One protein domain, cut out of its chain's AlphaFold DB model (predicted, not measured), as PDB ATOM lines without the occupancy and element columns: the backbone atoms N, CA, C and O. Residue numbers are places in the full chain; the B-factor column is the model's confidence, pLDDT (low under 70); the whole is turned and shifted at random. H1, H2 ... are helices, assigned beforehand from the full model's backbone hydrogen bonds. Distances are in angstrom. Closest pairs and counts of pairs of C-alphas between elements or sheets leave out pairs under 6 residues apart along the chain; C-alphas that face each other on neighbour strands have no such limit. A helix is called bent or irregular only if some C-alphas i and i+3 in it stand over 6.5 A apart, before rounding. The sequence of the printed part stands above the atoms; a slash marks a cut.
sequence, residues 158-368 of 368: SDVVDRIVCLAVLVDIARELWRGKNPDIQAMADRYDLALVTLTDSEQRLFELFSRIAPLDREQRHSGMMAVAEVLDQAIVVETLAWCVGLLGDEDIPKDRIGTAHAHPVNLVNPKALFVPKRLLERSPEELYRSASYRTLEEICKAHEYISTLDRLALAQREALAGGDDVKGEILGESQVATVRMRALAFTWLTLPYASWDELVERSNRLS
ATOM      1  N   SER A 158    -142.628  49.829 100.207       91.50
ATOM      2  CA  SER A 158    -144.018  50.059  99.791       91.50
ATOM      3  C   SER A 158    -144.183  50.088  98.273       91.50
ATOM      4  O   SER A 158    -145.066  49.417  97.757       91.50
ATOM      5  N   ASP A 159    -143.290  50.772  97.560       91.56
ATOM      6  CA  ASP A 159    -143.359  50.898  96.099       91.56
ATOM      7  C   ASP A 159    -143.102  49.536  95.427       91.56
ATOM      8  O   ASP A 159    -143.661  49.205  94.379       91.56
ATOM      9  N   VAL A 160    -142.264  48.700  96.052       94.50
ATOM     10  CA  VAL A 160    -142.068  47.311  95.620       94.50
ATOM     11  C   VAL A 160    -143.314  46.472  95.887       94.50
ATOM     12  O   VAL A 160    -143.662  45.642  95.049       94.50
ATOM     13  N   VAL A 161    -144.008  46.684  97.011       95.50
ATOM     14  CA  VAL A 161    -145.293  46.021  97.290       95.50
ATOM     15  C   VAL A 161    -146.339  46.402  96.246       95.50
ATOM     16  O   VAL A 161    -146.991  45.497  95.731       95.50
ATOM     17  N   ASP A 162    -146.449  47.678  95.869       94.00
ATOM     18  CA  ASP A 162    -147.366  48.124  94.807       94.00
ATOM     19  C   ASP A 162    -147.106  47.356  93.505       94.00
ATOM     20  O   ASP A 162    -148.008  46.732  92.943       94.00
ATOM     21  N   ARG A 163    -145.837  47.296  93.077       94.56
ATOM     22  CA  ARG A 163    -145.422  46.540  91.886       94.56
ATOM     23  C   ARG A 163    -145.745  45.049  92.003       94.56
ATOM     24  O   ARG A 163    -146.239  44.457  91.044       94.56
ATOM     25  N   ILE A 164    -145.477  44.439  93.161       96.56
ATOM     26  CA  ILE A 164    -145.804  43.031  93.438       96.56
ATOM     27  C   ILE A 164    -147.305  42.796  93.295       96.56
ATOM     28  O   ILE A 164    -147.687  41.819  92.659       96.56
ATOM     29  N   VAL A 165    -148.146  43.663  93.864       96.62
ATOM     30  CA  VAL A 165    -149.607  43.531  93.815       96.62
ATOM     31  C   VAL A 165    -150.115  43.676  92.382       96.62
ATOM     32  O   VAL A 165    -150.844  42.799  91.924       96.62
ATOM     33  N   CYS A 166    -149.680  44.706  91.649       95.56
ATOM     34  CA  CYS A 166    -150.047  44.915  90.244       95.56
ATOM     35  C   CYS A 166    -149.744  43.681  89.384       95.56
ATOM     36  O   CYS A 166    -150.627  43.138  88.713       95.56
ATOM     37  N   LEU A 167    -148.509  43.180  89.460       96.31
ATOM     38  CA  LEU A 167    -148.095  41.989  88.723       96.31
ATOM     39  C   LEU A 167    -148.821  40.733  89.218       96.31
ATOM     40  O   LEU A 167    -149.240  39.907  88.409       96.31
ATOM     41  N   ALA A 168    -149.018  40.577  90.529       97.12
ATOM     42  CA  ALA A 168    -149.697  39.414  91.082       97.12
ATOM     43  C   ALA A 168    -151.158  39.331  90.623       97.12
ATOM     44  O   ALA A 168    -151.612  38.240  90.277       97.12
ATOM     45  N   VAL A 169    -151.874  40.461  90.573       96.62
ATOM     46  CA  VAL A 169    -153.249  40.537  90.056       96.62
ATOM     47  C   VAL A 169    -153.290  40.115  88.589       96.62
ATOM     48  O   VAL A 169    -154.069  39.230  88.233       96.62
ATOM     49  N   LEU A 170    -152.416  40.676  87.746       96.00
ATOM     50  CA  LEU A 170    -152.341  40.312  86.328       96.00
ATOM     51  C   LEU A 170    -152.041  38.822  86.128       96.00
ATOM     52  O   LEU A 170    -152.714  38.158  85.338       96.00
ATOM     53  N   VAL A 171    -151.075  38.276  86.871       96.69
ATOM     54  CA  VAL A 171    -150.702  36.858  86.790       96.69
ATOM     55  C   VAL A 171    -151.825  35.949  87.288       96.69
ATOM     56  O   VAL A 171    -152.067  34.897  86.695       96.69
ATOM     57  N   ASP A 172    -152.536  36.320  88.354       96.19
ATOM     58  CA  ASP A 172    -153.646  35.522  88.879       96.19
ATOM     59  C   ASP A 172    -154.820  35.466  87.889       96.19
ATOM     60  O   ASP A 172    -155.320  34.376  87.587       96.19
ATOM     61  N   ILE A 173    -155.176  36.613  87.298       95.06
ATOM     62  CA  ILE A 173    -156.169  36.723  86.220       95.06
ATOM     63  C   ILE A 173    -155.749  35.857  85.026       95.06
ATOM     64  O   ILE A 173    -156.521  35.000  84.584       95.06
ATOM     65  N   ALA A 174    -154.516  36.025  84.536       94.69
ATOM     66  CA  ALA A 174    -153.970  35.248  83.425       94.69
ATOM     67  C   ALA A 174    -154.013  33.739  83.712       94.69
ATOM     68  O   ALA A 174    -154.421  32.947  82.860       94.69
ATOM     69  N   ARG A 175    -153.679  33.318  84.937       94.50
ATOM     70  CA  ARG A 175    -153.714  31.906  85.339       94.50
ATOM     71  C   ARG A 175    -155.124  31.328  85.327       94.50
ATOM     72  O   ARG A 175    -155.303  30.190  84.886       94.50
ATOM     73  N   GLU A 176    -156.125  32.051  85.820       93.12
ATOM     74  CA  GLU A 176    -157.508  31.568  85.770       93.12
ATOM     75  C   GLU A 176    -158.033  31.525  84.323       93.12
ATOM     76  O   GLU A 176    -158.653  30.528  83.942       93.12
ATOM     77  N   LEU A 177    -157.693  32.510  83.482       92.69
ATOM     78  CA  LEU A 177    -158.013  32.491  82.047       92.69
ATOM     79  C   LEU A 177    -157.364  31.307  81.323       92.69
ATOM     80  O   LEU A 177    -158.040  30.608  80.567       92.69
ATOM     81  N   TRP A 178    -156.088  31.030  81.600       91.25
ATOM     82  CA  TRP A 178    -155.355  29.886  81.053       91.25
ATOM     83  C   TRP A 178    -155.982  28.543  81.446       91.25
ATOM     84  O   TRP A 178    -156.043  27.614  80.641       91.25
ATOM     85  N   ARG A 179    -156.542  28.457  82.659       90.19
ATOM     86  CA  ARG A 179    -157.320  27.299  83.136       90.19
ATOM     87  C   ARG A 179    -158.737  27.223  82.558       90.19
ATOM     88  O   ARG A 179    -159.474  26.305  82.911       90.19
ATOM     89  N   GLY A 180    -159.132  28.167  81.704       88.12
ATOM     90  CA  GLY A 180    -160.470  28.236  81.118       88.12
ATOM     91  C   GLY A 180    -161.555  28.690  82.097       88.12
ATOM     92  O   GLY A 180    -162.724  28.384  81.886       88.12
ATOM     93  N   LYS A 181    -161.186  29.386  83.176       90.31
ATOM     94  CA  LYS A 181    -162.121  29.945  84.161       90.31
ATOM     95  C   LYS A 181    -162.371  31.431  83.904       90.31
ATOM     96  O   LYS A 181    -161.682  32.050  83.092       90.31
ATOM     97  N   ASN A 182    -163.359  31.982  84.607       88.50
ATOM     98  CA  ASN A 182    -163.666  33.411  84.598       88.50
ATOM     99  C   ASN A 182    -163.146  34.021  85.902       88.50
ATOM    100  O   ASN A 182    -163.694  33.699  86.959       88.50
ATOM    101  N   PRO A 183    -162.080  34.835  85.860       90.50
ATOM    102  CA  PRO A 183    -161.622  35.561  87.037       90.50
ATOM    103  C   PRO A 183    -162.634  36.642  87.440       90.50
ATOM    104  O   PRO A 183    -163.261  37.263  86.582       90.50
ATOM    105  N   ASP A 184    -162.766  36.887  88.745       91.19
ATOM    106  CA  ASP A 184    -163.556  38.002  89.279       91.19
ATOM    107  C   ASP A 184    -162.707  39.279  89.286       91.19
ATOM    108  O   ASP A 184    -162.068  39.643  90.273       91.19
ATOM    109  N   ILE A 185    -162.634  39.913  88.117       92.50
ATOM    110  CA  ILE A 185    -161.761  41.068  87.892       92.50
ATOM    111  C   ILE A 185    -162.241  42.287  88.688       92.50
ATOM    112  O   ILE A 185    -161.409  43.037  89.191       92.50
ATOM    113  N   GLN A 186    -163.557  42.459  88.861       91.00
ATOM    114  CA  GLN A 186    -164.098  43.582  89.628       91.00
ATOM    115  C   GLN A 186    -163.730  43.464  91.108       91.00
ATOM    116  O   GLN A 186    -163.242  44.430  91.685       91.00
ATOM    117  N   ALA A 187    -163.869  42.276  91.706       91.44
ATOM    118  CA  ALA A 187    -163.469  42.078  93.098       91.44
ATOM    119  C   ALA A 187    -161.966  42.320  93.321       91.44
ATOM    120  O   ALA A 187    -161.573  42.842  94.365       91.44
ATOM    121  N   MET A 188    -161.117  41.963  92.349       91.00
ATOM    122  CA  MET A 188    -159.683  42.274  92.403       91.00
ATOM    123  C   MET A 188    -159.423  43.781  92.292       91.00
ATOM    124  O   MET A 188    -158.602  44.302  93.044       91.00
ATOM    125  N   ALA A 189    -160.133  44.471  91.393       89.44
ATOM    126  CA  ALA A 189    -160.026  45.916  91.219       89.44
ATOM    127  C   ALA A 189    -160.431  46.678  92.487       89.44
ATOM    128  O   ALA A 189    -159.697  47.556  92.928       89.44
ATOM    129  N   ASP A 190    -161.547  46.293  93.109       90.75
ATOM    130  CA  ASP A 190    -162.060  46.934  94.323       90.75
ATOM    131  C   ASP A 190    -161.148  46.687  95.534       90.75
ATOM    132  O   ASP A 190    -161.002  47.548  96.398       90.75
ATOM    133  N   ARG A 191    -160.536  45.499  95.621       90.62
ATOM    134  CA  ARG A 191    -159.678  45.122  96.755       90.62
ATOM    135  C   ARG A 191    -158.297  45.778  96.717       90.62
ATOM    136  O   ARG A 191    -157.708  45.989  97.775       90.62
ATOM    137  N   TYR A 192    -157.759  46.016  95.525       90.00
ATOM    138  CA  TYR A 192    -156.390  46.500  95.316       90.00
ATOM    139  C   TYR A 192    -156.356  47.847  94.590       90.00
ATOM    140  O   TYR A 192    -155.372  48.158  93.919       90.00
ATOM    141  N   ASP A 193    -157.415  48.644  94.727       87.69
ATOM    142  CA  ASP A 193    -157.606  49.928  94.052       87.69
ATOM    143  C   ASP A 193    -156.370  50.836  94.151       87.69
ATOM    144  O   ASP A 193    -155.856  51.288  93.130       87.69
ATOM    145  N   LEU A 194    -155.821  51.009  95.357       85.69
ATOM    146  CA  LEU A 194    -154.659  51.856  95.630       85.69
ATOM    147  C   LEU A 194    -153.367  51.382  94.963       85.69
ATOM    148  O   LEU A 194    -152.531  52.214  94.634       85.69
ATOM    149  N   ALA A 195    -153.180  50.077  94.771       83.69
ATOM    150  CA  ALA A 195    -152.013  49.572  94.054       83.69
ATOM    151  C   ALA A 195    -152.234  49.690  92.542       83.69
ATOM    152  O   ALA A 195    -151.352  50.142  91.817       83.69
ATOM    153  N   LEU A 196    -153.434  49.351  92.058       89.81
ATOM    154  CA  LEU A 196    -153.744  49.302  90.627       89.81
ATOM    155  C   LEU A 196    -153.762  50.681  89.951       89.81
ATOM    156  O   LEU A 196    -153.588  50.751  88.737       89.81
ATOM    157  N   VAL A 197    -153.851  51.791  90.694       89.50
ATOM    158  CA  VAL A 197    -153.583  53.130  90.120       89.50
ATOM    159  C   VAL A 197    -152.133  53.308  89.641       89.50
ATOM    160  O   VAL A 197    -151.846  54.272  88.936       89.50
ATOM    161  N   THR A 198    -151.217  52.409  90.021       88.06
ATOM    162  CA  THR A 198    -149.792  52.436  89.639       88.06
ATOM    163  C   THR A 198    -149.444  51.492  88.482       88.06
ATOM    164  O   THR A 198    -148.261  51.335  88.150       88.06
ATOM    165  N   LEU A 199    -150.452  50.860  87.862       91.06
ATOM    166  CA  LEU A 199    -150.263  50.082  86.638       91.06
ATOM    167  C   LEU A 199    -149.569  50.940  85.578       91.06
ATOM    168  O   LEU A 199    -149.893  52.113  85.387       91.06
ATOM    169  N   THR A 200    -148.613  50.347  84.871       91.81
ATOM    170  CA  THR A 200    -148.037  50.987  83.689       91.81
ATOM    171  C   THR A 200    -149.039  51.009  82.538       91.81
ATOM    172  O   THR A 200    -150.022  50.266  82.533       91.81
ATOM    173  N   ASP A 201    -148.770  51.807  81.505       90.69
ATOM    174  CA  ASP A 201    -149.618  51.854  80.310       90.69
ATOM    175  C   ASP A 201    -149.783  50.470  79.662       90.69
ATOM    176  O   ASP A 201    -150.860  50.124  79.168       90.69
ATOM    177  N   SER A 202    -148.722  49.657  79.644       90.06
ATOM    178  CA  SER A 202    -148.783  48.296  79.102       90.06
ATOM    179  C   SER A 202    -149.587  47.353  79.992       90.06
ATOM    180  O   SER A 202    -150.398  46.578  79.487       90.06
ATOM    181  N   GLU A 203    -149.414  47.447  81.307       93.12
ATOM    182  CA  GLU A 203    -150.158  46.656  82.285       93.12
ATOM    183  C   GLU A 203    -151.653  47.000  82.287       93.12
ATOM    184  O   GLU A 203    -152.490  46.097  82.305       93.12
ATOM    185  N   GLN A 204    -151.997  48.282  82.161       94.12
ATOM    186  CA  GLN A 204    -153.375  48.748  82.023       94.12
ATOM    187  C   GLN A 204    -154.036  48.163  80.764       94.12
ATOM    188  O   GLN A 204    -155.142  47.624  80.829       94.12
ATOM    189  N   ARG A 205    -153.335  48.173  79.619       93.00
ATOM    190  CA  ARG A 205    -153.827  47.542  78.378       93.00
ATOM    191  C   ARG A 205    -154.064  46.041  78.539       93.00
ATOM    192  O   ARG A 205    -155.041  45.517  77.996       93.00
ATOM    193  N   LEU A 206    -153.187  45.343  79.263       93.12
ATOM    194  CA  LEU A 206    -153.343  43.916  79.563       93.12
ATOM    195  C   LEU A 206    -154.541  43.669  80.485       93.12
ATOM    196  O   LEU A 206    -155.348  42.781  80.208       93.12
ATOM    197  N   PHE A 207    -154.709  44.484  81.525       93.31
ATOM    198  CA  PHE A 207    -155.843  44.406  82.443       93.31
ATOM    199  C   PHE A 207    -157.183  44.584  81.707       93.31
ATOM    200  O   PHE A 207    -158.112  43.786  81.870       93.31
ATOM    201  N   GLU A 208    -157.273  45.573  80.817       93.44
ATOM    202  CA  GLU A 208    -158.447  45.815  79.970       93.44
ATOM    203  C   GLU A 208    -158.674  44.704  78.939       93.44
ATOM    204  O   GLU A 208    -159.812  44.305  78.671       93.44
ATOM    205  N   LEU A 209    -157.605  44.170  78.338       93.56
ATOM    206  CA  LEU A 209    -157.691  43.012  77.451       93.56
ATOM    207  C   LEU A 209    -158.274  41.804  78.192       93.56
ATOM    208  O   LEU A 209    -159.233  41.206  77.705       93.56
ATOM    209  N   PHE A 210    -157.748  41.482  79.372       94.06
ATOM    210  CA  PHE A 210    -158.217  40.366  80.188       94.06
ATOM    211  C   PHE A 210    -159.666  40.553  80.638       94.06
ATOM    212  O   PHE A 210    -160.454  39.613  80.547       94.06
ATOM    213  N   SER A 211    -160.051  41.780  80.996       91.88
ATOM    214  CA  SER A 211    -161.438  42.150  81.306       91.88
ATOM    215  C   SER A 211    -162.396  41.886  80.146       91.88
ATOM    216  O   SER A 211    -163.495  41.371  80.351       91.88
ATOM    217  N   ARG A 212    -161.973  42.180  78.910       91.62
ATOM    218  CA  ARG A 212    -162.787  41.953  77.706       91.62
ATOM    219  C   ARG A 212    -162.916  40.482  77.331       91.62
ATOM    220  O   ARG A 212    -163.976  40.084  76.858       91.62
ATOM    221  N   ILE A 213    -161.864  39.681  77.513       91.62
ATOM    222  CA  ILE A 213    -161.872  38.266  77.103       91.62
ATOM    223  C   ILE A 213    -162.396  37.317  78.189       91.62
ATOM    224  O   ILE A 213    -162.842  36.219  77.862       91.62
ATOM    225  N   ALA A 214    -162.381  37.720  79.464       90.31
ATOM    226  CA  ALA A 214    -162.878  36.919  80.583       90.31
ATOM    227  C   ALA A 214    -164.317  36.387  80.420       90.31
ATOM    228  O   ALA A 214    -164.522  35.208  80.714       90.31
ATOM    229  N   PRO A 215    -165.312  37.165  79.943       89.31
ATOM    230  CA  PRO A 215    -166.674  36.655  79.766       89.31
ATOM    231  C   PRO A 215    -166.858  35.794  78.505       89.31
ATOM    232  O   PRO A 215    -167.904  35.163  78.364       89.31
ATOM    233  N   LEU A 216    -165.884  35.770  77.589       87.31
ATOM    234  CA  LEU A 216    -165.989  35.065  76.307       87.31
ATOM    235  C   LEU A 216    -165.824  33.552  76.472       87.31
ATOM    236  O   LEU A 216    -165.235  33.083  77.450       87.31
ATOM    237  N   ASP A 217    -166.293  32.773  75.500       83.06
ATOM    238  CA  ASP A 217    -166.039  31.329  75.467       83.06
ATOM    239  C   ASP A 217    -164.575  30.997  75.095       83.06
ATOM    240  O   ASP A 217    -163.772  31.860  74.733       83.06
ATOM    241  N   ARG A 218    -164.185  29.722  75.229       77.19
ATOM    242  CA  ARG A 218    -162.790  29.291  75.028       77.19
ATOM    243  C   ARG A 218    -162.289  29.517  73.595       77.19
ATOM    244  O   ARG A 218    -161.099  29.767  73.425       77.19
ATOM    245  N   GLU A 219    -163.160  29.424  72.592       78.44
ATOM    246  CA  GLU A 219    -162.791  29.623  71.184       78.44
ATOM    247  C   GLU A 219    -162.591  31.112  70.878       78.44
ATOM    248  O   GLU A 219    -161.618  31.496  70.230       78.44
ATOM    249  N   GLN A 220    -163.440  31.972  71.439       81.81
ATOM    250  CA  GLN A 220    -163.386  33.425  71.287       81.81
ATOM    251  C   GLN A 220    -162.198  34.072  72.014       81.81
ATOM    252  O   GLN A 220    -161.729  35.133  71.604       81.81
ATOM    253  N   ARG A 221    -161.667  33.435  73.066       83.69
ATOM    254  CA  ARG A 221    -160.484  33.922  73.805       83.69
ATOM    255  C   ARG A 221    -159.175  33.827  73.029       83.69
ATOM    256  O   ARG A 221    -158.184  34.395  73.481       83.69
ATOM    257  N   HIS A 222    -159.139  33.113  71.901       79.81
ATOM    258  CA  HIS A 222    -157.892  32.777  71.206       79.81
ATOM    259  C   HIS A 222    -157.015  34.004  70.903       79.81
ATOM    260  O   HIS A 222    -155.800  33.942  71.075       79.81
ATOM    261  N   SER A 223    -157.629  35.143  70.565       77.50
ATOM    262  CA  SER A 223    -156.933  36.407  70.285       77.50
ATOM    263  C   SER A 223    -156.178  37.001  71.484       77.50
ATOM    264  O   SER A 223    -155.254  37.781  71.281       77.50
ATOM    265  N   GLY A 224    -156.534  36.633  72.720       83.88
ATOM    266  CA  GLY A 224    -155.885  37.106  73.950       83.88
ATOM    267  C   GLY A 224    -154.961  36.086  74.621       83.88
ATOM    268  O   GLY A 224    -154.267  36.430  75.574       83.88
ATOM    269  N   MET A 225    -154.919  34.836  74.144       87.75
ATOM    270  CA  MET A 225    -154.185  33.760  74.828       87.75
ATOM    271  C   MET A 225    -152.660  33.888  74.747       87.75
ATOM    272  O   MET A 225    -151.973  33.372  75.625       87.75
ATOM    273  N   MET A 226    -152.129  34.587  73.740       87.12
ATOM    274  CA  MET A 226    -150.696  34.904  73.677       87.12
ATOM    275  C   MET A 226    -150.290  35.864  74.797       87.12
ATOM    276  O   MET A 226    -149.380  35.551  75.556       87.12
ATOM    277  N   ALA A 227    -151.055  36.940  74.999       88.06
ATOM    278  CA  ALA A 227    -150.839  37.867  76.110       88.06
ATOM    279  C   ALA A 227    -150.986  37.178  77.480       88.06
ATOM    280  O   ALA A 227    -150.252  37.482  78.416       88.06
ATOM    281  N   VAL A 228    -151.906  36.211  77.605       90.19
ATOM    282  CA  VAL A 228    -152.017  35.385  78.820       90.19
ATOM    283  C   VAL A 228    -150.719  34.617  79.079       90.19
ATOM    284  O   VAL A 228    -150.239  34.634  80.207       90.19
ATOM    285  N   ALA A 229    -150.147  33.962  78.065       86.81
ATOM    286  CA  ALA A 229    -148.907  33.204  78.220       86.81
ATOM    287  C   ALA A 229    -147.726  34.104  78.624       86.81
ATOM    288  O   ALA A 229    -147.029  33.776  79.579       86.81
ATOM    289  N   GLU A 230    -147.569  35.261  77.976       84.88
ATOM    290  CA  GLU A 230    -146.516  36.239  78.294       84.88
ATOM    291  C   GLU A 230    -146.604  36.747  79.741       84.88
ATOM    292  O   GLU A 230    -145.589  36.915  80.419       84.88
ATOM    293  N   VAL A 231    -147.822  36.959  80.251       91.75
ATOM    294  CA  VAL A 231    -148.024  37.391  81.638       91.75
ATOM    295  C   VAL A 231    -147.713  36.274  82.635       91.75
ATOM    296  O   VAL A 231    -147.249  36.569  83.732       91.75
ATOM    297  N   LEU A 232    -147.911  34.993  82.305       91.75
ATOM    298  CA  LEU A 232    -147.639  33.901  83.252       91.75
ATOM    299  C   LEU A 232    -146.163  33.819  83.666       91.75
ATOM    300  O   LEU A 232    -145.883  33.503  84.826       91.75
ATOM    301  N   ASP A 233    -145.232  34.168  82.778       87.62
ATOM    302  CA  ASP A 233    -143.796  34.188  83.087       87.62
ATOM    303  C   ASP A 233    -143.433  35.262  84.130       87.62
ATOM    304  O   ASP A 233    -142.494  35.091  84.917       87.62
ATOM    305  N   GLN A 234    -144.248  36.320  84.246       92.12
ATOM    306  CA  GLN A 234    -144.098  37.366  85.266       92.12
ATOM    307  C   GLN A 234    -144.316  36.839  86.695       92.12
ATOM    308  O   GLN A 234    -143.947  37.506  87.662       92.12
ATOM    309  N   ALA A 235    -144.825  35.613  86.872       94.81
ATOM    310  CA  ALA A 235    -144.857  34.958  88.181       94.81
ATOM    311  C   ALA A 235    -143.465  34.873  88.832       94.81
ATOM    312  O   ALA A 235    -143.347  34.963  90.053       94.81
ATOM    313  N   ILE A 236    -142.408  34.731  88.025       94.81
ATOM    314  CA  ILE A 236    -141.018  34.656  88.495       94.81
ATOM    315  C   ILE A 236    -140.524  36.030  88.967       94.81
ATOM    316  O   ILE A 236    -139.769  36.119  89.940       94.81
ATOM    317  N   VAL A 237    -140.984  37.108  88.328       95.44
ATOM    318  CA  VAL A 237    -140.734  38.479  88.788       95.44
ATOM    319  C   VAL A 237    -141.406  38.703  90.137       95.44
ATOM    320  O   VAL A 237    -140.736  39.124  91.079       95.44
ATOM    321  N   VAL A 238    -142.697  38.368  90.252       96.75
ATOM    322  CA  VAL A 238    -143.459  38.477  91.508       96.75
ATOM    323  C   VAL A 238    -142.765  37.701  92.625       96.75
ATOM    324  O   VAL A 238    -142.540  38.247  93.701       96.75
ATOM    325  N   GLU A 239    -142.371  36.454  92.354       96.31
ATOM    326  CA  GLU A 239    -141.601  35.614  93.276       96.31
ATOM    327  C   GLU A 239    -140.317  36.314  93.749       96.31
ATOM    328  O   GLU A 239    -140.037  36.364  94.947       96.31
ATOM    329  N   THR A 240    -139.552  36.885  92.820       96.38
ATOM    330  CA  THR A 240    -138.247  37.494  93.108       96.38
ATOM    331  C   THR A 240    -138.382  38.790  93.899       96.38
ATOM    332  O   THR A 240    -137.688  38.969  94.899       96.38
ATOM    333  N   LEU A 241    -139.298  39.681  93.509       96.75
ATOM    334  CA  LEU A 241    -139.544  40.927  94.235       96.75
ATOM    335  C   LEU A 241    -140.086  40.645  95.641       96.75
ATOM    336  O   LEU A 241    -139.582  41.206  96.612       96.75
ATOM    337  N   ALA A 242    -141.048  39.725  95.773       96.81
ATOM    338  CA  ALA A 242    -141.615  39.349  97.067       96.81
ATOM    339  C   ALA A 242    -140.582  38.685  97.989       96.81
ATOM    340  O   ALA A 242    -140.611  38.903  99.201       96.81
ATOM    341  N   TRP A 243    -139.632  37.929  97.432       96.25
ATOM    342  CA  TRP A 243    -138.471  37.446  98.177       96.25
ATOM    343  C   TRP A 243    -137.592  38.597  98.677       96.25
ATOM    344  O   TRP A 243    -137.249  38.613  99.860       96.25
ATOM    345  N   CYS A 244    -137.271  39.573  97.817       96.06
ATOM    346  CA  CYS A 244    -136.437  40.727  98.171       96.06
ATOM    347  C   CYS A 244    -137.016  41.541  99.334       96.06
ATOM    348  O   CYS A 244    -136.248  41.979 100.185       96.06
ATOM    349  N   VAL A 245    -138.341  41.720  99.403       96.50
ATOM    350  CA  VAL A 245    -139.022  42.447 100.497       96.50
ATOM    351  C   VAL A 245    -139.564  41.542 101.609       96.50
ATOM    352  O   VAL A 245    -140.448  41.944 102.364       96.50
ATOM    353  N   GLY A 246    -139.051  40.315 101.722       93.94
ATOM    354  CA  GLY A 246    -139.318  39.449 102.874       93.94
ATOM    355  C   GLY A 246    -140.749  38.911 102.974       93.94
ATOM    356  O   GLY A 246    -141.099  38.306 103.982       93.94
ATOM    357  N   LEU A 247    -141.573  39.072 101.934       95.44
ATOM    358  CA  LEU A 247    -142.927  38.511 101.882       95.44
ATOM    359  C   LEU A 247    -142.924  36.998 101.627       95.44
ATOM    360  O   LEU A 247    -143.949  36.348 101.832       95.44
ATOM    361  N   LEU A 248    -141.792  36.453 101.171       93.19
ATOM    362  CA  LEU A 248    -141.558  35.026 100.959       93.19
ATOM    363  C   LEU A 248    -140.343  34.555 101.762       93.19
ATOM    364  O   LEU A 248    -139.265  35.163 101.715       93.19
ATOM    365  N   GLY A 249    -140.524  33.455 102.489       86.94
ATOM    366  CA  GLY A 249    -139.504  32.846 103.338       86.94
ATOM    367  C   GLY A 249    -138.619  31.842 102.597       86.94
ATOM    368  O   GLY A 249    -138.803  31.553 101.415       86.94
ATOM    369  N   ASP A 250    -137.661  31.264 103.319       84.38
ATOM    370  CA  ASP A 250    -136.760  30.240 102.767       84.38
ATOM    371  C   ASP A 250    -137.487  28.905 102.487       84.38
ATOM    372  O   ASP A 250    -137.024  28.105 101.676       84.38
ATOM    373  N   GLU A 251    -138.646  28.676 103.116       84.38
ATOM    374  CA  GLU A 251    -139.536  27.545 102.805       84.38
ATOM    375  C   GLU A 251    -140.238  27.707 101.447       84.38
ATOM    376  O   GLU A 251    -140.579  26.721 100.790       84.38
ATOM    377  N   ASP A 252    -140.437  28.953 101.012       85.94
ATOM    378  CA  ASP A 252    -141.075  29.283  99.740       85.94
ATOM    379  C   ASP A 252    -140.077  29.230  98.590       85.94
ATOM    380  O   ASP A 252    -140.343  28.638  97.538       85.94
ATOM    381  N   ILE A 253    -138.924  29.864  98.810       86.94
ATOM    382  CA  ILE A 253    -137.835  29.974  97.847       86.94
ATOM    383  C   ILE A 253    -136.543  29.620  98.582       86.94
ATOM    384  O   ILE A 253    -135.919  30.483  99.209       86.94
ATOM    385  N   PRO A 254    -136.126  28.348  98.505       85.88
ATOM    386  CA  PRO A 254    -134.872  27.915  99.091       85.88
ATOM    387  C   PRO A 254    -133.677  28.714  98.552       85.88
ATOM    388  O   PRO A 254    -133.647  29.143  97.394       85.88
ATOM    389  N   LYS A 255    -132.674  28.917  99.412       85.75
ATOM    390  CA  LYS A 255    -131.508  29.780  99.149       85.75
ATOM    391  C   LYS A 255    -130.699  29.391  97.908       85.75
ATOM    392  O   LYS A 255    -130.076  30.246  97.284       85.75
ATOM    393  N   ASP A 256    -130.698  28.122  97.529       85.56
ATOM    394  CA  ASP A 256    -130.040  27.626  96.318       85.56
ATOM    395  C   ASP A 256    -130.746  28.058  95.037       85.56
ATOM    396  O   ASP A 256    -130.078  28.330  94.038       85.56
ATOM    397  N   ARG A 257    -132.070  28.216  95.082       87.25
ATOM    398  CA  ARG A 257    -132.858  28.679  93.940       87.25
ATOM    399  C   ARG A 257    -132.581  30.128  93.600       87.25
ATOM    400  O   ARG A 257    -132.629  30.469  92.429       87.25
ATOM    401  N   ILE A 258    -132.296  30.968  94.595       87.44
ATOM    402  CA  ILE A 258    -132.052  32.409  94.413       87.44
ATOM    403  C   ILE A 258    -130.556  32.771  94.403       87.44
ATOM    404  O   ILE A 258    -130.193  33.931  94.250       87.44
ATOM    405  N   GLY A 259    -129.668  31.780  94.532       83.56
ATOM    406  CA  GLY A 259    -128.222  31.976  94.389       83.56
ATOM    407  C   GLY A 259    -127.468  32.332  95.674       83.56
ATOM    408  O   GLY A 259    -126.305  32.735  95.617       83.56
ATOM    409  N   THR A 260    -128.082  32.187  96.850       85.06
ATOM    410  CA  THR A 260    -127.482  32.610  98.126       85.06
ATOM    411  C   THR A 260    -126.810  31.480  98.915       85.06
ATOM    412  O   THR A 260    -125.883  31.773  99.678       85.06
ATOM    413  N   ALA A 261    -127.152  30.202  98.696       85.69
ATOM    414  CA  ALA A 261    -126.461  29.045  99.299       85.69
ATOM    415  C   ALA A 261    -126.504  27.808  98.388       85.69
ATOM    416  O   ALA A 261    -127.559  27.512  97.865       85.69
ATOM    417  N   HIS A 262    -125.401  27.068  98.204       84.69
ATOM    418  CA  HIS A 262    -125.338  25.895  97.299       84.69
ATOM    419  C   HIS A 262    -125.893  26.154  95.882       84.69
ATOM    420  O   HIS A 262    -126.521  25.291  95.277       84.69
ATOM    421  N   ALA A 263    -125.666  27.363  95.367       84.94
ATOM    422  CA  ALA A 263    -126.236  27.831  94.112       84.94
ATOM    423  C   ALA A 263    -125.816  26.948  92.927       84.94
ATOM    424  O   ALA A 263    -124.621  26.778  92.675       84.94
ATOM    425  N   HIS A 264    -126.792  26.423  92.189       90.81
ATOM    426  CA  HIS A 264    -126.581  25.666  90.959       90.81
ATOM    427  C   HIS A 264    -127.727  25.957  89.976       90.81
ATOM    428  O   HIS A 264    -128.886  25.927  90.404       90.81
ATOM    429  N   PRO A 265    -127.468  26.177  88.671       89.38
ATOM    430  CA  PRO A 265    -128.523  26.546  87.719       89.38
ATOM    431  C   PRO A 265    -129.686  25.545  87.624       89.38
ATOM    432  O   PRO A 265    -130.829  25.924  87.383       89.38
ATOM    433  N   VAL A 266    -129.434  24.263  87.907       88.19
ATOM    434  CA  VAL A 266    -130.481  23.221  87.986       88.19
ATOM    435  C   VAL A 266    -131.567  23.505  89.031       88.19
ATOM    436  O   VAL A 266    -132.705  23.086  88.847       88.19
ATOM    437  N   ASN A 267    -131.250  24.264  90.082       88.56
ATOM    438  CA  ASN A 267    -132.174  24.542  91.182       88.56
ATOM    439  C   ASN A 267    -133.000  25.819  90.964       88.56
ATOM    440  O   ASN A 267    -133.902  26.099  91.747       88.56
ATOM    441  N   LEU A 268    -132.719  26.602  89.916       88.81
ATOM    442  CA  LEU A 268    -133.349  27.908  89.688       88.81
ATOM    443  C   LEU A 268    -134.875  27.836  89.582       88.81
ATOM    444  O   LEU A 268    -135.575  28.697  90.121       88.81
ATOM    445  N   VAL A 269    -135.369  26.823  88.868       88.00
ATOM    446  CA  VAL A 269    -136.777  26.703  88.491       88.00
ATOM    447  C   VAL A 269    -137.604  26.313  89.712       88.00
ATOM    448  O   VAL A 269    -137.467  25.216  90.258       88.00
ATOM    449  N   ASN A 270    -138.511  27.200  90.123       87.12
ATOM    450  CA  ASN A 270    -139.512  26.878  91.129       87.12
ATOM    451  C   ASN A 270    -140.821  26.436  90.454       87.12
ATOM    452  O   ASN A 270    -141.568  27.285  89.965       87.12
ATOM    453  N   PRO A 271    -141.193  25.143  90.494       83.00
ATOM    454  CA  PRO A 271    -142.453  24.683  89.908       83.00
ATOM    455  C   PRO A 271    -143.692  25.275  90.602       83.00
ATOM    456  O   PRO A 271    -144.801  25.174  90.081       83.00
ATOM    457  N   LYS A 272    -143.528  25.884  91.785       87.06
ATOM    458  CA  LYS A 272    -144.606  26.533  92.536       87.06
ATOM    459  C   LYS A 272    -144.724  28.041  92.274       87.06
ATOM    460  O   LYS A 272    -145.651  28.642  92.812       87.06
ATOM    461  N   ALA A 273    -143.863  28.639  91.441       86.44
ATOM    462  CA  ALA A 273    -143.855  30.086  91.187       86.44
ATOM    463  C   ALA A 273    -145.232  30.617  90.739       86.44
ATOM    464  O   ALA A 273    -145.712  31.617  91.260       86.44
ATOM    465  N   LEU A 274    -145.950  29.884  89.878       88.19
ATOM    466  CA  LEU A 274    -147.292  30.262  89.393       88.19
ATOM    467  C   LEU A 274    -148.379  30.346  90.488       88.19
ATOM    468  O   LEU A 274    -149.460  30.897  90.255       88.19
ATOM    469  N   PHE A 275    -148.135  29.781  91.673       90.88
ATOM    470  CA  PHE A 275    -149.052  29.854  92.817       90.88
ATOM    471  C   PHE A 275    -148.695  30.980  93.791       90.88
ATOM    472  O   PHE A 275    -149.529  31.342  94.622       90.88
ATOM    473  N   VAL A 276    -147.489  31.544  93.685       93.50
ATOM    474  CA  VAL A 276    -147.019  32.636  94.542       93.50
ATOM    475  C   VAL A 276    -147.935  33.863  94.447       93.50
ATOM    476  O   VAL A 276    -148.384  34.299  95.506       93.50
ATOM    477  N   PRO A 277    -148.304  34.368  93.248       94.69
ATOM    478  CA  PRO A 277    -149.233  35.490  93.108       94.69
ATOM    479  C   PRO A 277    -150.529  35.315  93.898       94.69
ATOM    480  O   PRO A 277    -150.850  36.146  94.738       94.69
ATOM    481  N   LYS A 278    -151.225  34.184  93.721       94.12
ATOM    482  CA  LYS A 278    -152.480  33.914  94.438       94.12
ATOM    483  C   LYS A 278    -152.300  33.969  95.943       94.12
ATOM    484  O   LYS A 278    -153.090  34.595  96.633       94.12
ATOM    485  N   ARG A 279    -151.270  33.291  96.448       94.00
ATOM    486  CA  ARG A 279    -151.018  33.199  97.885       94.00
ATOM    487  C   ARG A 279    -150.686  34.562  98.490       94.00
ATOM    488  O   ARG A 279    -151.084  34.837  99.615       94.00
ATOM    489  N   LEU A 280    -149.980  35.421  97.757       94.81
ATOM    490  CA  LEU A 280    -149.768  36.805  98.181       94.81
ATOM    491  C   LEU A 280    -151.100  37.565  98.230       94.81
ATOM    492  O   LEU A 280    -151.374  38.223  99.228       94.81
ATOM    493  N   LEU A 281    -151.958  37.394  97.219       94.69
ATOM    494  CA  LEU A 281    -153.282  38.025  97.150       94.69
ATOM    495  C   LEU A 281    -154.319  37.447  98.136       94.69
ATOM    496  O   LEU A 281    -155.410  38.002  98.282       94.69
ATOM    497  N   GLU A 282    -154.027  36.336  98.816       93.94
ATOM    498  CA  GLU A 282    -154.857  35.826  99.914       93.94
ATOM    499  C   GLU A 282    -154.706  36.698 101.174       93.94
ATOM    500  O   GLU A 282    -155.664  36.831 101.939       93.94
ATOM    501  N   ARG A 283    -153.561  37.370 101.340       93.44
ATOM    502  CA  ARG A 283    -153.251  38.288 102.451       93.44
ATOM    503  C   ARG A 283    -153.950  39.635 102.255       93.44
ATOM    504  O   ARG A 283    -154.232  40.033 101.121       93.44
ATOM    505  N   SER A 284    -154.274  40.350 103.334       91.19
ATOM    506  CA  SER A 284    -154.857  41.695 103.182       91.19
ATOM    507  C   SER A 284    -153.796  42.684 102.671       91.19
ATOM    508  O   SER A 284    -152.612  42.492 102.969       91.19
ATOM    509  N   PRO A 285    -154.178  43.745 101.933       90.06
ATOM    510  CA  PRO A 285    -153.237  44.789 101.534       90.06
ATOM    511  C   PRO A 285    -152.441  45.323 102.731       90.06
ATOM    512  O   PRO A 285    -151.214  45.352 102.698       90.06
ATOM    513  N   GLU A 286    -153.108  45.634 103.846       91.44
ATOM    514  CA  GLU A 286    -152.464  46.157 105.058       91.44
ATOM    515  C   GLU A 286    -151.426  45.189 105.632       91.44
ATOM    516  O   GLU A 286    -150.406  45.618 106.175       91.44
ATOM    517  N   GLU A 287    -151.677  43.884 105.532       93.69
ATOM    518  CA  GLU A 287    -150.735  42.854 105.953       93.69
ATOM    519  C   GLU A 287    -149.489  42.835 105.058       93.69
ATOM    520  O   GLU A 287    -148.369  42.753 105.571       93.69
ATOM    521  N   LEU A 288    -149.661  42.958 103.737       94.12
ATOM    522  CA  LEU A 288    -148.555  43.031 102.779       94.12
ATOM    523  C   LEU A 288    -147.658  44.239 103.076       94.12
ATOM    524  O   LEU A 288    -146.470  44.050 103.321       94.12
ATOM    525  N   TYR A 289    -148.216  45.452 103.169       93.56
ATOM    526  CA  TYR A 289    -147.418  46.657 103.447       93.56
ATOM    527  C   TYR A 289    -146.760  46.636 104.829       93.56
ATOM    528  O   TYR A 289    -145.632  47.097 104.976       93.56
ATOM    529  N   ARG A 290    -147.431  46.095 105.856       94.38
ATOM    530  CA  ARG A 290    -146.874  46.042 107.219       94.38
ATOM    531  C   ARG A 290    -145.745  45.023 107.359       94.38
ATOM    532  O   ARG A 290    -144.857  45.216 108.183       94.38
ATOM    533  N   SER A 291    -145.821  43.919 106.620       91.69
ATOM    534  CA  SER A 291    -144.827  42.841 106.685       91.69
ATOM    535  C   SER A 291    -143.658  43.030 105.722       91.69
ATOM    536  O   SER A 291    -142.628  42.387 105.906       91.69
ATOM    537  N   ALA A 292    -143.804  43.893 104.716       93.62
ATOM    538  CA  ALA A 292    -142.762  44.144 103.739       93.62
ATOM    539  C   ALA A 292    -141.566  44.860 104.372       93.62
ATOM    540  O   ALA A 292    -141.648  45.997 104.837       93.62
ATOM    541  N   SER A 293    -140.422  44.190 104.340       94.19
ATOM    542  CA  SER A 293    -139.135  44.748 104.732       94.19
ATOM    543  C   SER A 293    -138.056  44.093 103.896       94.19
ATOM    544  O   SER A 293    -138.065  42.871 103.739       94.19
ATOM    545  N   TYR A 294    -137.115  44.879 103.377       94.62
ATOM    546  CA  TYR A 294    -136.019  44.313 102.604       94.62
ATOM    547  C   TYR A 294    -135.280  43.233 103.397       94.62
ATOM    548  O   TYR A 294    -134.932  43.419 104.564       94.62
ATOM    549  N   ARG A 295    -135.002  42.116 102.720       93.81
ATOM    550  CA  ARG A 295    -133.914  41.220 103.112       93.81
ATOM    551  C   ARG A 295    -132.603  42.001 103.134       93.81
ATOM    552  O   ARG A 295    -132.517  43.122 102.629       93.81
ATOM    553  N   THR A 296    -131.567  41.406 103.718       92.94
ATOM    554  CA  THR A 296    -130.266  42.079 103.785       92.94
ATOM    555  C   THR A 296    -129.791  42.457 102.379       92.94
ATOM    556  O   THR A 296    -129.945  41.687 101.423       92.94
ATOM    557  N   LEU A 297    -129.229  43.660 102.235       91.44
ATOM    558  CA  LEU A 297    -128.735  44.130 100.939       91.44
ATOM    559  C   LEU A 297    -127.628  43.212 100.416       91.44
ATOM    560  O   LEU A 297    -127.500  43.029  99.210       91.44
ATOM    561  N   GLU A 298    -126.869  42.586 101.312       92.75
ATOM    562  CA  GLU A 298    -125.855  41.588 100.996       92.75
ATOM    563  C   GLU A 298    -126.465  40.357 100.313       92.75
ATOM    564  O   GLU A 298    -125.928  39.880  99.308       92.75
ATOM    565  N   GLU A 299    -127.594  39.852 100.820       93.25
ATOM    566  CA  GLU A 299    -128.319  38.743 100.195       93.25
ATOM    567  C   GLU A 299    -128.852  39.134  98.815       93.25
ATOM    568  O   GLU A 299    -128.678  38.370  97.863       93.25
ATOM    569  N   ILE A 300    -129.437  40.328  98.690       94.19
ATOM    570  CA  ILE A 300    -129.962  40.844  97.419       94.19
ATOM    571  C   ILE A 300    -128.825  41.028  96.406       94.19
ATOM    572  O   ILE A 300    -128.928  40.543  95.282       94.19
ATOM    573  N   CYS A 301    -127.708  41.648  96.795       93.75
ATOM    574  CA  CYS A 301    -126.510  41.809  95.966       93.75
ATOM    575  C   CYS A 301    -125.959  40.471  95.470       93.75
ATOM    576  O   CYS A 301    -125.566  40.345  94.309       93.75
ATOM    577  N   LYS A 302    -125.892  39.472  96.356       95.62
ATOM    578  CA  LYS A 302    -125.387  38.136  96.026       95.62
ATOM    579  C   LYS A 302    -126.303  37.424  95.036       95.62
ATOM    580  O   LYS A 302    -125.813  36.890  94.042       95.62
ATOM    581  N   ALA A 303    -127.608  37.446  95.292       95.69
ATOM    582  CA  ALA A 303    -128.606  36.885  94.390       95.69
ATOM    583  C   ALA A 303    -128.588  37.583  93.023       95.69
ATOM    584  O   ALA A 303    -128.558  36.923  91.986       95.69
ATOM    585  N   HIS A 304    -128.525  38.916  93.019       95.69
ATOM    586  CA  HIS A 304    -128.463  39.709  91.802       95.69
ATOM    587  C   HIS A 304    -127.199  39.395  90.993       95.69
ATOM    588  O   HIS A 304    -127.317  39.079  89.817       95.69
ATOM    589  N   GLU A 305    -126.003  39.376  91.595       96.06
ATOM    590  CA  GLU A 305    -124.766  39.053  90.861       96.06
ATOM    591  C   GLU A 305    -124.803  37.639  90.265       96.06
ATOM    592  O   GLU A 305    -124.345  37.427  89.139       96.06
ATOM    593  N   TYR A 306    -125.377  36.676  90.994       96.88
ATOM    594  CA  TYR A 306    -125.580  35.317  90.501       96.88
ATOM    595  C   TYR A 306    -126.487  35.296  89.267       96.88
ATOM    596  O   TYR A 306    -126.091  34.782  88.220       96.88
ATOM    597  N   ILE A 307    -127.665  35.917  89.360       96.44
ATOM    598  CA  ILE A 307    -128.628  35.974  88.259       96.44
ATOM    599  C   ILE A 307    -128.092  36.784  87.073       96.44
ATOM    600  O   ILE A 307    -128.166  36.299  85.953       96.44
ATOM    601  N   SER A 308    -127.475  37.949  87.281       93.94
ATOM    602  CA  SER A 308    -126.876  38.747  86.199       93.94
ATOM    603  C   SER A 308    -125.724  38.029  85.498       93.94
ATOM    604  O   SER A 308    -125.496  38.223  84.305       93.94
ATOM    605  N   THR A 309    -124.961  37.206  86.220       95.44
ATOM    606  CA  THR A 309    -123.912  36.382  85.606       95.44
ATOM    607  C   THR A 309    -124.519  35.305  84.712       95.44
ATOM    608  O   THR A 309    -124.057  35.128  83.586       95.44
ATOM    609  N   LEU A 310    -125.575  34.635  85.174       95.88
ATOM    610  CA  LEU A 310    -126.284  33.635  84.376       95.88
ATOM    611  C   LEU A 310    -127.055  34.238  83.199       95.88
ATOM    612  O   LEU A 310    -127.124  33.615  82.149       95.88
ATOM    613  N   ASP A 311    -127.606  35.441  83.345       94.31
ATOM    614  CA  ASP A 311    -128.337  36.130  82.277       94.31
ATOM    615  C   ASP A 311    -127.405  36.469  81.112       94.31
ATOM    616  O   ASP A 311    -127.684  36.150  79.957       94.31
ATOM    617  N   ARG A 312    -126.216  37.000  81.422       92.25
ATOM    618  CA  ARG A 312    -125.164  37.234  80.422       92.25
ATOM    619  C   ARG A 312    -124.689  35.945  79.765       92.25
ATOM    620  O   ARG A 312    -124.486  35.928  78.556       92.25
ATOM    621  N   LEU A 313    -124.526  34.879  80.548       94.06
ATOM    622  CA  LEU A 313    -124.205  33.559  80.012       94.06
ATOM    623  C   LEU A 313    -125.288  33.091  79.030       94.06
ATOM    624  O   LEU A 313    -124.952  32.683  77.925       94.06
ATOM    625  N   ALA A 314    -126.567  33.189  79.399       92.75
ATOM    626  CA  ALA A 314    -127.682  32.797  78.540       92.75
ATOM    627  C   ALA A 314    -127.702  33.590  77.222       92.75
ATOM    628  O   ALA A 314    -127.897  33.007  76.156       92.75
ATOM    629  N   LEU A 315    -127.452  34.902  77.284       90.06
ATOM    630  CA  LEU A 315    -127.345  35.756  76.099       90.06
ATOM    631  C   LEU A 315    -126.167  35.343  75.205       90.06
ATOM    632  O   LEU A 315    -126.363  35.134  74.011       90.06
ATOM    633  N   ALA A 316    -124.978  35.136  75.777       90.06
ATOM    634  CA  ALA A 316    -123.798  34.714  75.023       90.06
ATOM    635  C   ALA A 316    -123.980  33.331  74.371       90.06
ATOM    636  O   ALA A 316    -123.596  33.126  73.220       90.06
ATOM    637  N   GLN A 317    -124.604  32.382  75.079       91.31
ATOM    638  CA  GLN A 317    -124.922  31.054  74.543       91.31
ATOM    639  C   GLN A 317    -125.890  31.150  73.362       91.31
ATOM    640  O   GLN A 317    -125.681  30.506  72.338       91.31
ATOM    641  N   ARG A 318    -126.926  31.986  73.476       88.00
ATOM    642  CA  ARG A 318    -127.876  32.233  72.390       88.00
ATOM    643  C   ARG A 318    -127.205  32.869  71.172       88.00
ATOM    644  O   ARG A 318    -127.477  32.437  70.057       88.00
ATOM    645  N   GLU A 319    -126.367  33.882  71.371       87.56
ATOM    646  CA  GLU A 319    -125.644  34.556  70.285       87.56
ATOM    647  C   GLU A 319    -124.727  33.582  69.535       87.56
ATOM    648  O   GLU A 319    -124.771  33.532  68.307       87.56
ATOM    649  N   ALA A 320    -123.981  32.743  70.261       87.31
ATOM    650  CA  ALA A 320    -123.146  31.700  69.668       87.31
ATOM    651  C   ALA A 320    -123.977  30.677  68.867       87.31
ATOM    652  O   ALA A 320    -123.676  30.411  67.704       87.31
ATOM    653  N   LEU A 321    -125.078  30.167  69.440       87.38
ATOM    654  CA  LEU A 321    -125.972  29.229  68.744       87.38
ATOM    655  C   LEU A 321    -126.597  29.845  67.486       87.38
ATOM    656  O   LEU A 321    -126.708  29.170  66.463       87.38
ATOM    657  N   ALA A 322    -126.989  31.120  67.537       86.56
ATOM    658  CA  ALA A 322    -127.534  31.838  66.387       86.56
ATOM    659  C   ALA A 322    -126.482  32.068  65.286       86.56
ATOM    660  O   ALA A 322    -126.824  32.055  64.103       86.56
ATOM    661  N   GLY A 323    -125.213  32.242  65.666       84.81
ATOM    662  CA  GLY A 323    -124.070  32.324  64.753       84.81
ATOM    663  C   GLY A 323    -123.649  30.983  64.141       84.81
ATOM    664  O   GLY A 323    -122.835  30.968  63.220       84.81
ATOM    665  N   GLY A 324    -124.214  29.864  64.612       84.44
ATOM    666  CA  GLY A 324    -123.800  28.515  64.220       84.44
ATOM    667  C   GLY A 324    -122.485  28.065  64.864       84.44
ATOM    668  O   GLY A 324    -121.900  27.076  64.417       84.44
ATOM    669  N   ASP A 325    -122.025  28.776  65.894       84.38
ATOM    670  CA  ASP A 325    -120.833  28.429  66.656       84.38
ATOM    671  C   ASP A 325    -121.132  27.317  67.670       84.38
ATOM    672  O   ASP A 325    -122.235  27.200  68.210       84.38
ATOM    673  N   ASP A 326    -120.115  26.505  67.966       83.00
ATOM    674  CA  ASP A 326    -120.195  25.507  69.030       83.00
ATOM    675  C   ASP A 326    -120.104  26.184  70.407       83.00
ATOM    676  O   ASP A 326    -119.162  26.933  70.699       83.00
ATOM    677  N   VAL A 327    -121.086  25.918  71.271       86.25
ATOM    678  CA  VAL A 327    -121.131  26.487  72.621       86.25
ATOM    679  C   VAL A 327    -120.229  25.676  73.538       86.25
ATOM    680  O   VAL A 327    -120.473  24.506  73.820       86.25
ATOM    681  N   LYS A 328    -119.188  26.321  74.064       84.62
ATOM    682  CA  LYS A 328    -118.270  25.697  75.022       84.62
ATOM    683  C   LYS A 328    -118.844  25.711  76.442       84.62
ATOM    684  O   LYS A 328    -119.299  26.750  76.918       84.62
ATOM    685  N   GLY A 329    -118.679  24.595  77.151       88.94
ATOM    686  CA  GLY A 329    -119.089  24.436  78.550       88.94
ATOM    687  C   GLY A 329    -120.540  23.979  78.711       88.94
ATOM    688  O   GLY A 329    -121.211  23.642  77.741       88.94
ATOM    689  N   GLU A 330    -121.009  23.949  79.955       92.12
ATOM    690  CA  GLU A 330    -122.388  23.579  80.289       92.12
ATOM    691  C   GLU A 330    -123.394  24.612  79.755       92.12
ATOM    692  O   GLU A 330    -123.172  25.826  79.839       92.12
ATOM    693  N   ILE A 331    -124.523  24.132  79.226       93.06
ATOM    694  CA  ILE A 331    -125.564  24.960  78.600       93.06
ATOM    695  C   ILE A 331    -126.756  25.106  79.542       93.06
ATOM    696  O   ILE A 331    -127.206  24.135  80.152       93.06
ATOM    697  N   LEU A 332    -127.290  26.323  79.648       93.12
ATOM    698  CA  LEU A 332    -128.538  26.549  80.364       93.12
ATOM    699  C   LEU A 332    -129.717  26.004  79.551       93.12
ATOM    700  O   LEU A 332    -129.907  26.349  78.388       93.12
ATOM    701  N   GLY A 333    -130.540  25.167  80.177       92.38
ATOM    702  CA  GLY A 333    -131.793  24.701  79.596       92.38
ATOM    703  C   GLY A 333    -132.810  25.834  79.443       92.38
ATOM    704  O   GLY A 333    -132.781  26.819  80.178       92.38
ATOM    705  N   GLU A 334    -133.766  25.670  78.532       90.56
ATOM    706  CA  GLU A 334    -134.757  26.701  78.181       90.56
ATOM    707  C   GLU A 334    -135.527  27.251  79.395       90.56
ATOM    708  O   GLU A 334    -135.633  28.463  79.578       90.56
ATOM    709  N   SER A 335    -135.986  26.376  80.295       89.94
ATOM    710  CA  SER A 335    -136.692  26.789  81.516       89.94
ATOM    711  C   SER A 335    -135.802  27.558  82.500       89.94
ATOM    712  O   SER A 335    -136.284  28.442  83.216       89.94
ATOM    713  N   GLN A 336    -134.498  27.258  82.529       93.44
ATOM    714  CA  GLN A 336    -133.520  28.001  83.324       93.44
ATOM    715  C   GLN A 336    -133.296  29.379  82.714       93.44
ATOM    716  O   GLN A 336    -133.341  30.362  83.444       93.44
ATOM    717  N   VAL A 337    -133.128  29.459  81.390       92.56
ATOM    718  CA  VAL A 337    -132.988  30.724  80.662       92.56
ATOM    719  C   VAL A 337    -134.202  31.618  80.911       92.56
ATOM    720  O   VAL A 337    -134.030  32.750  81.356       92.56
ATOM    721  N   ALA A 338    -135.423  31.110  80.730       90.06
ATOM    722  CA  ALA A 338    -136.646  31.871  80.997       90.06
ATOM    723  C   ALA A 338    -136.699  32.391  82.448       90.06
ATOM    724  O   ALA A 338    -136.953  33.572  82.688       90.06
ATOM    725  N   THR A 339    -136.362  31.534  83.420       92.88
ATOM    726  CA  THR A 339    -136.326  31.914  84.842       92.88
ATOM    727  C   THR A 339    -135.291  32.999  85.118       92.88
ATOM    728  O   THR A 339    -135.604  34.004  85.754       92.88
ATOM    729  N   VAL A 340    -134.058  32.819  84.642       94.56
ATOM    730  CA  VAL A 340    -132.957  33.772  84.837       94.56
ATOM    731  C   VAL A 340    -133.326  35.138  84.282       94.56
ATOM    732  O   VAL A 340    -133.122  36.130  84.973       94.56
ATOM    733  N   ARG A 341    -133.929  35.191  83.093       91.88
ATOM    734  CA  ARG A 341    -134.283  36.448  82.422       91.88
ATOM    735  C   ARG A 341    -135.361  37.217  83.181       91.88
ATOM    736  O   ARG A 341    -135.221  38.419  83.392       91.88
ATOM    737  N   MET A 342    -136.377  36.524  83.697       93.69
ATOM    738  CA  MET A 342    -137.397  37.150  84.548       93.69
ATOM    739  C   MET A 342    -136.825  37.615  85.894       93.69
ATOM    740  O   MET A 342    -137.134  38.711  86.361       93.69
ATOM    741  N   ARG A 343    -135.921  36.848  86.513       94.94
ATOM    742  CA  ARG A 343    -135.240  37.309  87.735       94.94
ATOM    743  C   ARG A 343    -134.311  38.494  87.469       94.94
ATOM    744  O   ARG A 343    -134.256  39.414  88.281       94.94
ATOM    745  N   ALA A 344    -133.600  38.491  86.343       93.25
ATOM    746  CA  ALA A 344    -132.724  39.582  85.934       93.25
ATOM    747  C   ALA A 344    -133.530  40.863  85.706       93.25
ATOM    748  O   ALA A 344    -133.116  41.921  86.175       93.25
ATOM    749  N   LEU A 345    -134.707  40.764  85.080       92.44
ATOM    750  CA  LEU A 345    -135.665  41.862  84.950       92.44
ATOM    751  C   LEU A 345    -136.074  42.424  86.324       92.44
ATOM    752  O   LEU A 345    -135.959  43.630  86.544       92.44
ATOM    753  N   ALA A 346    -136.471  41.559  87.264       94.62
ATOM    754  CA  ALA A 346    -136.857  41.964  88.619       94.62
ATOM    755  C   ALA A 346    -135.727  42.702  89.357       94.62
ATOM    756  O   ALA A 346    -135.939  43.794  89.885       94.62
ATOM    757  N   PHE A 347    -134.511  42.145  89.364       93.62
ATOM    758  CA  PHE A 347    -133.361  42.798  89.993       93.62
ATOM    759  C   PHE A 347    -132.948  44.085  89.276       93.62
ATOM    760  O   PHE A 347    -132.569  45.056  89.927       93.62
ATOM    761  N   THR A 348    -133.035  44.123  87.947       88.50
ATOM    762  CA  THR A 348    -132.703  45.319  87.164       88.50
ATOM    763  C   THR A 348    -133.640  46.465  87.516       88.50
ATOM    764  O   THR A 348    -133.156  47.549  87.824       88.50
ATOM    765  N   TRP A 349    -134.954  46.223  87.550       90.12
ATOM    766  CA  TRP A 349    -135.929  47.229  87.982       90.12
ATOM    767  C   TRP A 349    -135.682  47.679  89.424       90.12
ATOM    768  O   TRP A 349    -135.655  48.870  89.709       90.12
ATOM    769  N   LEU A 350    -135.421  46.725  90.323       90.25
ATOM    770  CA  LEU A 350    -135.205  47.008  91.740       90.25
ATOM    771  C   LEU A 350    -133.951  47.867  91.998       90.25
ATOM    772  O   LEU A 350    -133.915  48.620  92.964       90.25
ATOM    773  N   THR A 351    -132.916  47.741  91.161       83.88
ATOM    774  CA  THR A 351    -131.578  48.321  91.404       83.88
ATOM    775  C   THR A 351    -131.173  49.418  90.418       83.88
ATOM    776  O   THR A 351    -130.060  49.951  90.495       83.88
ATOM    777  N   LEU A 352    -132.049  49.759  89.473       76.81
ATOM    778  CA  LEU A 352    -131.912  50.928  88.615       76.81
ATOM    779  C   LEU A 352    -132.993  51.943  88.987       76.81
ATOM    780  O   LEU A 352    -134.122  51.833  88.500       76.81
ATOM    781  N   PRO A 353    -132.663  52.944  89.821       59.41
ATOM    782  CA  PRO A 353    -133.603  54.016  90.096       59.41
ATOM    783  C   PRO A 353    -133.966  54.670  88.755       59.41
ATOM    784  O   PRO A 353    -133.088  54.915  87.929       59.41
ATOM    785  N   TYR A 354    -135.258  54.915  88.536       66.25
ATOM    786  CA  TYR A 354    -135.826  55.529  87.324       66.25
ATOM    787  C   TYR A 354    -135.943  54.645  86.077       66.25
ATOM    788  O   TYR A 354    -136.404  55.141  85.050       66.25
ATOM    789  N   ALA A 355    -135.586  53.359  86.129       72.12
ATOM    790  CA  ALA A 355    -135.869  52.480  85.000       72.12
ATOM    791  C   ALA A 355    -137.385  52.257  84.863       72.12
ATOM    792  O   ALA A 355    -138.042  51.782  85.794       72.12
ATOM    793  N   SER A 356    -137.939  52.587  83.694       82.12
ATOM    794  CA  SER A 356    -139.333  52.282  83.377       82.12
ATOM    795  C   SER A 356    -139.525  50.769  83.299       82.12
ATOM    796  O   SER A 356    -138.770  50.071  82.620       82.12
ATOM    797  N   TRP A 357    -140.548  50.257  83.986       86.38
ATOM    798  CA  TRP A 357    -140.900  48.838  83.928       86.38
ATOM    799  C   TRP A 357    -141.187  48.393  82.488       86.38
ATOM    800  O   TRP A 357    -140.636  47.393  82.033       86.38
ATOM    801  N   ASP A 358    -141.960  49.188  81.745       85.88
ATOM    802  CA  ASP A 358    -142.339  48.887  80.361       85.88
ATOM    803  C   ASP A 358    -141.124  48.841  79.428       85.88
ATOM    804  O   ASP A 358    -141.008  47.926  78.615       85.88
ATOM    805  N   GLU A 359    -140.175  49.769  79.582       83.00
ATOM    806  CA  GLU A 359    -138.938  49.767  78.786       83.00
ATOM    807  C   GLU A 359    -138.071  48.540  79.091       83.00
ATOM    808  O   GLU A 359    -137.462  47.955  78.190       83.00
ATOM    809  N   LEU A 360    -138.007  48.130  80.361       84.00
ATOM    810  CA  LEU A 360    -137.261  46.942  80.763       84.00
ATOM    811  C   LEU A 360    -137.909  45.657  80.234       84.00
ATOM    812  O   LEU A 360    -137.191  44.783  79.741       84.00
ATOM    813  N   VAL A 361    -139.239  45.549  80.294       83.12
ATOM    814  CA  VAL A 361    -139.994  44.426  79.717       83.12
ATOM    815  C   VAL A 361    -139.799  44.379  78.205       83.12
ATOM    816  O   VAL A 361    -139.446  43.331  77.670       83.12
ATOM    817  N   GLU A 362    -139.936  45.509  77.510       80.94
ATOM    818  CA  GLU A 362    -139.733  45.582  76.063       80.94
ATOM    819  C   GLU A 362    -138.308  45.161  75.678       80.94
ATOM    820  O   GLU A 362    -138.107  44.347  74.772       80.94
ATOM    821  N   ARG A 363    -137.301  45.662  76.399       75.50
ATOM    822  CA  ARG A 363    -135.903  45.278  76.186       75.50
ATOM    823  C   ARG A 363    -135.673  43.791  76.444       75.50
ATOM    824  O   ARG A 363    -134.944  43.162  75.679       75.50
ATOM    825  N   SER A 364    -136.278  43.229  77.488       75.44
ATOM    826  CA  SER A 364    -136.217  41.792  77.759       75.44
ATOM    827  C   SER A 364    -136.838  40.999  76.605       75.44
ATOM    828  O   SER A 364    -136.216  40.081  76.075       75.44
ATOM    829  N   ASN A 365    -138.005  41.412  76.113       70.56
ATOM    830  CA  ASN A 365    -138.706  40.743  75.017       70.56
ATOM    831  C   ASN A 365    -137.928  40.790  73.696       70.56
ATOM    832  O   ASN A 365    -137.869  39.784  73.005       70.56
ATOM    833  N   ARG A 366    -137.240  41.894  73.376       64.38
ATOM    834  CA  ARG A 366    -136.374  41.991  72.178       64.38
ATOM    835  C   ARG A 366    -135.150  41.072  72.221       64.38
ATOM    836  O   ARG A 366    -134.588  40.751  71.180       64.38
ATOM    837  N   LEU A 367    -134.711  40.703  73.423       52.84
ATOM    838  CA  LEU A 367    -133.604  39.773  73.648       52.84
ATOM    839  C   LEU A 367    -134.102  38.319  73.813       52.84
ATOM    840  O   LEU A 367    -133.278  37.421  74.004       52.84
ATOM    841  N   SER A 368    -135.433  38.113  73.799       51.75
ATOM    842  CA  SER A 368    -136.154  36.823  73.798       51.75
ATOM    843  C   SER A 368    -136.384  36.325  72.393       51.75
ATOM    844  O   SER A 368    -136.449  35.088  72.262       51.75
TER     845      SER A 368
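This is residues 158 to 368 of the 368 residues of an uncharacterized protein of Corynebacterium ulcerans (UniProt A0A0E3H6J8). Picture a helical body with the long helix H9 as a bar at one end and a cluster of helices gathered round H1 toward the other. H6 and H10 cross in the middle and join the two: H9 and H11 pack on H10, while H3, H4, H5 and H7 pack round H1. The printed part has 211 residues, with eleven named helices, H1 to H11 in chain order, and no named strand; the class is all helix. It is compact, with a radius of gyration of the C-alphas of 17.4 A, and spans 50 by 41 by 31 A.

Find C-alpha 297 at (-128.735, 44.130, 100.939); from there H9 runs 38.3 A to C-alpha 323 at (-124.070, 32.324, 64.753). After it come H10, residues 334 to 351, 25.5 A long, and H11, residues 357 to 366. Go back to C-alpha 158 at (-144.018, 50.059, 99.791), where H1 begins, and follow it 29.8 A to residue 178. Then read H2, 185 to 191; H3, 193 to 196; H4, 201 to 213; H5, 220 to 233, 22.9 A long; H6, 235 to 244; H7, 273 to 282; and H8, 285 to 291. H5 is irregular, with C-alphas 223 and 226 7.3 A apart; H7 is only just irregular, with C-alphas 274 and 277 6.7 A apart.

Start at H9, whose residues 304 to 314 alone touch H10; the closest C-alphas, of Asp 311 and Val 340, are 5.8 A apart. H10 and H11 form a helical hairpin, closest at the C-alphas of Trp 349 and Trp 357, 6.6 A. H10 touches H6 at a steep tilt of 45 degrees, with C-alphas 237 and 346 closest at 5.2 A. H6 touches H1, the hub, at a shallow tilt of 25 degrees, opposite ways; C-alphas 164 and 238 are closest, at 5.5 A. H1, H4 and H5 form a bundle, three helices packed together. H7 touches H1, closest at C-alphas 168 and 277, 4.4 A; H3 touches it at C-alphas 162 and 195, 4.9 A. H8 only just touches H1, with 3 pairs of C-alphas within 8 A, the closest being 158 and 289 at 6.0 A. H2 is close to H1 but not clearly touching, with C-alphas 169 and 188 closest at 7.1 A. H1 and H9 are apart. Every O i to N i+4 pair is within hydrogen-bond range in H1, H2, H4, H6, H8, H9, H10 and H11, but 6 of 10 in H5 and 4 of 6 in H7; H3 is too short for such a pair.

Look for the two farthest C-alphas at Asp 190 and Asp 326, 53.4 A apart. The printed part has no cut, and H6 to H7 is the long link, residues 245 to 272. Mean pLDDT of the printed part is 89.5; residues 353 to 354 and 366 to 368 are under 70.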